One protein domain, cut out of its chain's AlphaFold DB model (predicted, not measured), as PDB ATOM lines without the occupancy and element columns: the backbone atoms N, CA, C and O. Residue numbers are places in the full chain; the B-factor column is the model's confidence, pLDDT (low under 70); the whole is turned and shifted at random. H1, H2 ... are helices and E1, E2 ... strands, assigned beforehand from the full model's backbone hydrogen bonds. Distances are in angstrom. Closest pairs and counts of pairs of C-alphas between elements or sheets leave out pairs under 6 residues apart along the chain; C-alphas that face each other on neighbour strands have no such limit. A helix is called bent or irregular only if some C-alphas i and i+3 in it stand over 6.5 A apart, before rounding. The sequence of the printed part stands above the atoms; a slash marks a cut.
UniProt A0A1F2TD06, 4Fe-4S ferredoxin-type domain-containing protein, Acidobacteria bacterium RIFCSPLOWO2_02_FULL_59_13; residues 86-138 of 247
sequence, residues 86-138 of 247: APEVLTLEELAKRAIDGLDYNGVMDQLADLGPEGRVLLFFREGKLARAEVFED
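Overview. This is residues 86 to 138 of the 247 residues of the protein "4Fe-4S ferredoxin-type domain-containing protein" of Acidobacteria bacterium RIFCSPLOWO2_02_FULL_59_13 (UniProt A0A1F2TD06). The long hairpin of E2 and E3, with short E1 beside E2, makes a sheet; H2 covers one face, giving two layers, while small H1 grazes the sheet. The 53 printed residues include E1, H1, H2, E2, E3 in chain order; the sheet runs E1 E2 E3, antiparallel, class mixed. It is compact, radius of gyration of the C-alphas 10.3 A, but elongated, 31 by 19 by 16 A.

Arrangement. E2, residues 119 to 126, forms a hairpin with E3, residues 129 to 137; N 122 and O 134 are 2.8 A apart. Antiparallel to E2 is E1, residues 88 to 91; N 90 and O 121 are 2.9 A apart. H2, residues 105 to 118, is over E2 and E3, height over the sheet 7.6 A; the closest C-alphas of H2 and E2, Leu 112 and Gly 119, are 5.1 A apart. H2 is irregular: C-alphas 114 and 117 are 9.4 A apart. H1, residues 92 to 96, only just touches H2, with 3 pairs of C-alphas within 8 A, the closest Leu 92 and Leu 112, 6.8 A. Every O i to N i+4 pair is within hydrogen-bond range in H1, 8 of 10 in H2.

Along the chain. E1 begins at C-alpha 88 (5.696, -3.693, 48.547); E3, 24.1 A long, ends at C-alpha 137 (8.967, 0.485, 34.638). E2 measures 23.3 A, H2 17.5 A.

Size, cuts and confidence. The farthest C-alphas, Gly 116 and Glu 127, are 31.2 A apart. The printed part has no cut, no link is long, and no printed residue is under 70 in pLDDT.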
ATOM      1  N   ALA A  86       9.228  -7.287  53.711       79.75
ATOM      2  CA  ALA A  86       9.248  -7.562  52.280       79.75
ATOM      3  C   ALA A  86       8.766  -6.304  51.535       79.75
ATOM      4  O   ALA A  86       7.740  -5.742  51.927       79.75
ATOM      5  N   PRO A  87       9.520  -5.814  50.537       86.88
ATOM      6  CA  PRO A  87       9.161  -4.578  49.868       86.88
ATOM      7  C   PRO A  87       7.818  -4.744  49.159       86.88
ATOM      8  O   PRO A  87       7.535  -5.790  48.573       86.88
ATOM      9  N   GLU A  88       6.993  -3.705  49.218       90.88
ATOM     10  CA  GLU A  88       5.696  -3.693  48.547       90.88
ATOM     11  C   GLU A  88       5.856  -3.127  47.136       90.88
ATOM     12  O   GLU A  88       6.540  -2.125  46.944       90.88
ATOM     13  N   VAL A  89       5.221  -3.756  46.146       90.88
ATOM     14  CA  VAL A  89       5.139  -3.238  44.772       90.88
ATOM     15  C   VAL A  89       3.704  -2.815  44.525       90.88
ATOM     16  O   VAL A  89       2.813  -3.659  44.585       90.88
ATOM     17  N   LEU A  90       3.490  -1.534  44.239       90.38
ATOM     18  CA  LEU A  90       2.170  -0.980  43.956       90.38
ATOM     19  C   LEU A  90       2.090  -0.455  42.522       90.38
ATOM     20  O   LEU A  90       3.037   0.130  41.990       90.38
ATOM     21  N   THR A  91       0.930  -0.648  41.906       88.06
ATOM     22  CA  THR A  91       0.509   0.049  40.685       88.06
ATOM     23  C   THR A  91       0.083   1.487  40.994       88.06
ATOM     24  O   THR A  91      -0.196   1.829  42.146       88.06
ATOM     25  N   LEU A  92      -0.031   2.328  39.959       84.62
ATOM     26  CA  LEU A  92      -0.572   3.689  40.080       84.62
ATOM     27  C   LEU A  92      -1.949   3.707  40.771       84.62
ATOM     28  O   LEU A  92      -2.194   4.526  41.655       84.62
ATOM     29  N   GLU A  93      -2.838   2.776  40.414       85.25
ATOM     30  CA  GLU A  93      -4.176   2.692  41.007       85.25
ATOM     31  C   GLU A  93      -4.156   2.279  42.481       85.25
ATOM     32  O   GLU A  93      -4.923   2.804  43.289       85.25
ATOM     33  N   GLU A  94      -3.309   1.316  42.844       89.81
ATOM     34  CA  GLU A  94      -3.165   0.858  44.230       89.81
ATOM     35  C   GLU A  94      -2.532   1.936  45.104       89.81
ATOM     36  O   GLU A  94      -2.972   2.142  46.238       89.81
ATOM     37  N   LEU A  95      -1.548   2.657  44.560       90.31
ATOM     38  CA  LEU A  95      -0.924   3.788  45.229       90.31
ATOM     39  C   LEU A  95      -1.935   4.915  45.464       90.31
ATOM     40  O   LEU A  95      -2.014   5.435  46.573       90.31
ATOM     41  N   ALA A  96      -2.764   5.243  44.470       85.62
ATOM     42  CA  ALA A  96      -3.786   6.285  44.591       85.62
ATOM     43  C   ALA A  96      -4.866   5.963  45.643       85.62
ATOM     44  O   ALA A  96      -5.492   6.870  46.197       85.62
ATOM     45  N   LYS A  97      -5.092   4.675  45.932       89.69
ATOM     46  CA  LYS A  97      -6.050   4.202  46.947       89.69
ATOM     47  C   LYS A  97      -5.476   4.193  48.367       89.69
ATOM     48  O   LYS A  97      -6.238   4.009  49.315       89.69
ATOM     49  N   ARG A  98      -4.161   4.361  48.537       89.19
ATOM     50  CA  ARG A  98      -3.467   4.215  49.823       89.19
ATOM     51  C   ARG A  98      -2.786   5.513  50.247       89.19
ATOM     52  O   ARG A  98      -2.152   6.184  49.442       89.19
ATOM     53  N   ALA A  99      -2.875   5.824  51.538       85.69
ATOM     54  CA  ALA A  99      -2.060   6.851  52.183       85.69
ATOM     55  C   ALA A  99      -0.863   6.177  52.879       85.69
ATOM     56  O   ALA A  99      -1.050   5.258  53.672       85.69
ATOM     57  N   ILE A 100       0.350   6.607  52.547       92.12
ATOM     58  CA  ILE A 100       1.636   6.071  52.989       92.12
ATOM     59  C   ILE A 100       2.407   7.245  53.573       92.12
ATOM     60  O   ILE A 100       2.823   8.160  52.859       92.12
ATOM     61  N   ASP A 101       2.595   7.215  54.884       92.31
ATOM     62  CA  ASP A 101       3.284   8.286  55.587       92.31
ATOM     63  C   ASP A 101       4.753   8.383  55.154       92.31
ATOM     64  O   ASP A 101       5.486   7.391  55.116       92.31
ATOM     65  N   GLY A 102       5.190   9.606  54.846       90.81
ATOM     66  CA  GLY A 102       6.566   9.904  54.441       90.81
ATOM     67  C   GLY A 102       6.869   9.701  52.953       90.81
ATOM     68  O   GLY A 102       8.014   9.900  52.553       90.81
ATOM     69  N   LEU A 103       5.880   9.336  52.132       94.00
ATOM     70  CA  LEU A 103       6.034   9.290  50.678       94.00
ATOM     71  C   LEU A 103       5.854  10.689  50.068       94.00
ATOM     72  O   LEU A 103       4.851  11.356  50.326       94.00
ATOM     73  N   ASP A 104       6.789  11.116  49.215       93.88
ATOM     74  CA  ASP A 104       6.587  12.286  48.351       93.88
ATOM     75  C   ASP A 104       5.632  11.924  47.206       93.88
ATOM     76  O   ASP A 104       6.037  11.500  46.123       93.88
ATOM     77  N   TYR A 105       4.335  12.050  47.484       92.62
ATOM     78  CA  TYR A 105       3.277  11.692  46.546       92.62
ATOM     79  C   TYR A 105       3.363  12.447  45.228       92.62
ATOM     80  O   TYR A 105       3.137  11.840  44.189       92.62
ATOM     81  N   ASN A 106       3.688  13.739  45.247       90.06
ATOM     82  CA  ASN A 106       3.711  14.529  44.019       90.06
ATOM     83  C   ASN A 106       4.847  14.053  43.110       90.06
ATOM     84  O   ASN A 106       4.592  13.687  41.969       90.06
ATOM     85  N   GLY A 107       6.067  13.933  43.646       92.81
ATOM     86  CA  GLY A 107       7.214  13.467  42.866       92.81
ATOM     87  C   GLY A 107       7.052  12.038  42.338       92.81
ATOM     88  O   GLY A 107       7.474  11.738  41.222       92.81
ATOM     89  N   VAL A 108       6.420  11.151  43.114       93.81
ATOM     90  CA  VAL A 108       6.156   9.767  42.692       93.81
ATOM     91  C   VAL A 108       5.045   9.694  41.644       93.81
ATOM     92  O   VAL A 108       5.170   8.935  40.686       93.81
ATOM     93  N   MET A 109       3.968  10.467  41.800       88.00
ATOM     94  CA  MET A 109       2.866  10.487  40.836       88.00
ATOM     95  C   MET A 109       3.290  11.112  39.506       88.00
ATOM     96  O   MET A 109       2.891  10.590  38.470       88.00
ATOM     97  N   ASP A 110       4.133  12.148  39.521       90.06
ATOM     98  CA  ASP A 110       4.705  12.740  38.305       90.06
ATOM     99  C   ASP A 110       5.559  11.708  37.547       90.06
ATOM    100  O   ASP A 110       5.341  11.465  36.362       90.06
ATOM    101  N   GLN A 111       6.451  10.995  38.249       90.88
ATOM    102  CA  GLN A 111       7.256   9.920  37.648       90.88
ATOM    103  C   GLN A 111       6.401   8.763  37.113       90.88
ATOM    104  O   GLN A 111       6.700   8.201  36.062       90.88
ATOM    105  N   LEU A 112       5.336   8.381  37.823       88.25
ATOM    106  CA  LEU A 112       4.412   7.358  37.336       88.25
ATOM    107  C   LEU A 112       3.610   7.830  36.123       88.25
ATOM    108  O   LEU A 112       3.344   7.023  35.238       88.25
ATOM    109  N   ALA A 113       3.223   9.107  36.065       84.62
ATOM    110  CA  ALA A 113       2.532   9.674  34.913       84.62
ATOM    111  C   ALA A 113       3.429   9.650  33.666       84.62
ATOM    112  O   ALA A 113       2.952   9.290  32.589       84.62
ATOM    113  N   ASP A 114       4.727   9.924  33.828       87.19
ATOM    114  CA  ASP A 114       5.722   9.819  32.755       87.19
ATOM    115  C   ASP A 114       5.916   8.377  32.255       87.19
ATOM    116  O   ASP A 114       6.190   8.177  31.073       87.19
ATOM    117  N   LEU A 115       5.758   7.370  33.120       84.88
ATOM    118  CA  LEU A 115       5.831   5.945  32.754       84.88
ATOM    119  C   LEU A 115       4.490   5.369  32.261       84.88
ATOM    120  O   LEU A 115       4.455   4.307  31.633       84.88
ATOM    121  N   GLY A 116       3.376   6.041  32.545       83.75
ATOM    122  CA  GLY A 116       2.031   5.590  32.196       83.75
ATOM    123  C   GLY A 116       1.597   4.316  32.951       83.75
ATOM    124  O   GLY A 116       1.968   4.115  34.111       83.75
ATOM    125  N   PRO A 117       0.791   3.427  32.331       80.50
ATOM    126  CA  PRO A 117       0.209   2.258  33.008       80.50
ATOM    127  C   PRO A 117       1.243   1.208  33.448       80.50
ATOM    128  O   PRO A 117       0.940   0.349  34.282       80.50
ATOM    129  N   GLU A 118       2.469   1.290  32.929       81.12
ATOM    130  CA  GLU A 118       3.553   0.346  33.214       81.12
ATOM    131  C   GLU A 118       4.404   0.760  34.417       81.12
ATOM    132  O   GLU A 118       5.183  -0.043  34.935       81.12
ATOM    133  N   GLY A 119       4.216   1.985  34.909       89.25
ATOM    134  CA  GLY A 119       4.866   2.469  36.114       89.25
ATOM    135  C   GLY A 119       4.461   1.655  37.345       89.25
ATOM    136  O   GLY A 119       3.283   1.345  37.577       89.25
ATOM    137  N   ARG A 120       5.450   1.301  38.157       91.06
ATOM    138  CA  ARG A 120       5.286   0.665  39.467       91.06
ATOM    139  C   ARG A 120       6.106   1.417  40.497       91.06
ATOM    140  O   ARG A 120       7.128   2.018  40.175       91.06
ATOM    141  N   VAL A 121       5.674   1.338  41.749       94.06
ATOM    142  CA  VAL A 121       6.419   1.881  42.887       94.06
ATOM    143  C   VAL A 121       6.799   0.752  43.816       94.06
ATOM    144  O   VAL A 121       5.939   0.011  44.288       94.06
ATOM    145  N   LEU A 122       8.095   0.640  44.077       93.44
ATOM    146  CA  LEU A 122       8.668  -0.243  45.075       93.44
ATOM    147  C   LEU A 122       8.826   0.536  46.383       93.44
ATOM    148  O   LEU A 122       9.508   1.560  46.423       93.44
ATOM    149  N   LEU A 123       8.202   0.053  47.451       93.50
ATOM    150  CA  LEU A 123       8.220   0.660  48.776       93.50
ATOM    151  C   LEU A 123       9.018  -0.218  49.732       93.50
ATOM    152  O   LEU A 123       8.689  -1.383  49.957       93.50
ATOM    153  N   PHE A 124      10.050   0.360  50.336       91.44
ATOM    154  CA  PHE A 124      10.864  -0.300  51.346       91.44
ATOM    155  C   PHE A 124      10.548   0.263  52.721       91.44
ATOM    156  O   PHE A 124      10.710   1.462  52.957       91.44
ATOM    157  N   PHE A 125      10.188  -0.615  53.653       89.94
ATOM    158  CA  PHE A 125       9.898  -0.240  55.031       89.94
ATOM    159  C   PHE A 125      10.990  -0.726  55.989       89.94
ATOM    160  O   PHE A 125      11.493  -1.848  55.887       89.94
ATOM    161  N   ARG A 126      11.338   0.124  56.958       88.06
ATOM    162  CA  ARG A 126      12.210  -0.179  58.100       88.06
ATOM    163  C   ARG A 126      11.466   0.150  59.377       88.06
ATOM    164  O   ARG A 126      11.041   1.286  59.549       88.06
ATOM    165  N   GLU A 127      11.298  -0.843  60.250       88.19
ATOM    166  CA  GLU A 127      10.636  -0.657  61.552       88.19
ATOM    167  C   GLU A 127       9.245   0.009  61.425       88.19
ATOM    168  O   GLU A 127       8.865   0.863  62.220       88.19
ATOM    169  N   GLY A 128       8.496  -0.340  60.369       86.50
ATOM    170  CA  GLY A 128       7.167   0.216  60.082       86.50
ATOM    171  C   GLY A 128       7.154   1.618  59.460       86.50
ATOM    172  O   GLY A 128       6.081   2.135  59.172       86.50
ATOM    173  N   LYS A 129       8.317   2.230  59.216       90.38
ATOM    174  CA  LYS A 129       8.443   3.530  58.542       90.38
ATOM    175  C   LYS A 129       8.961   3.357  57.123       90.38
ATOM    176  O   LYS A 129       9.814   2.503  56.872       90.38
ATOM    177  N   LEU A 130       8.467   4.175  56.199       91.62
ATOM    178  CA  LEU A 130       8.978   4.197  54.834       91.62
ATOM    179  C   LEU A 130      10.449   4.638  54.855       91.62
ATOM    180  O   LEU A 130      10.779   5.729  55.312       91.62
ATOM    181  N   ALA A 131      11.334   3.765  54.385       91.69
ATOM    182  CA  ALA A 131      12.770   4.011  54.317       91.69
ATOM    183  C   ALA A 131      13.201   4.499  52.932       91.69
ATOM    184  O   ALA A 131      14.123   5.303  52.822       91.69
ATOM    185  N   ARG A 132      12.563   3.977  51.877       91.62
ATOM    186  CA  ARG A 132      12.857   4.314  50.482       91.62
ATOM    187  C   ARG A 132      11.648   4.001  49.607       91.62
ATOM    188  O   ARG A 132      10.962   3.011  49.846       91.62
ATOM    189  N   ALA A 133      11.440   4.816  48.581       93.50
ATOM    190  CA  ALA A 133      10.536   4.524  47.480       93.50
ATOM    191  C   ALA A 133      11.294   4.664  46.155       93.50
ATOM    192  O   ALA A 133      12.130   5.559  46.017       93.50
ATOM    193  N   GLU A 134      11.024   3.774  45.208       93.75
ATOM    194  CA  GLU A 134      11.605   3.797  43.864       93.75
ATOM    195  C   GLU A 134      10.513   3.572  42.831       93.75
ATOM    196  O   GLU A 134       9.767   2.595  42.915       93.75
ATOM    197  N   VAL A 135      10.436   4.470  41.853       93.88
ATOM    198  CA  VAL A 135       9.570   4.299  40.690       93.88
ATOM    199  C   VAL A 135      10.361   3.573  39.608       93.88
ATOM    200  O   VAL A 135      11.521   3.899  39.356       93.88
ATOM    201  N   PHE A 136       9.756   2.567  38.991       89.00
ATOM    202  CA  PHE A 136      10.372   1.795  37.921       89.00
ATOM    203  C   PHE A 136       9.327   1.370  36.891       89.00
ATOM    204  O   PHE A 136       8.139   1.250  37.197       89.00
ATOM    205  N   GLU A 137       9.776   1.133  35.664       84.88
ATOM    206  CA  GLU A 137       8.967   0.485  34.638       84.88
ATOM    207  C   GLU A 137       8.916  -1.020  34.925       84.88
ATOM    208  O   GLU A 137       9.959  -1.647  35.122       84.88
ATOM    209  N   ASP A 138       7.718  -1.603  34.999       78.88
ATOM    210  CA  ASP A 138       7.550  -3.025  35.307       78.88
ATOM    211  C   ASP A 138       8.329  -3.885  34.288       78.88
ATOM    212  O   ASP A 138       7.936  -3.954  33.123       78.88
TER     213      ASP A 138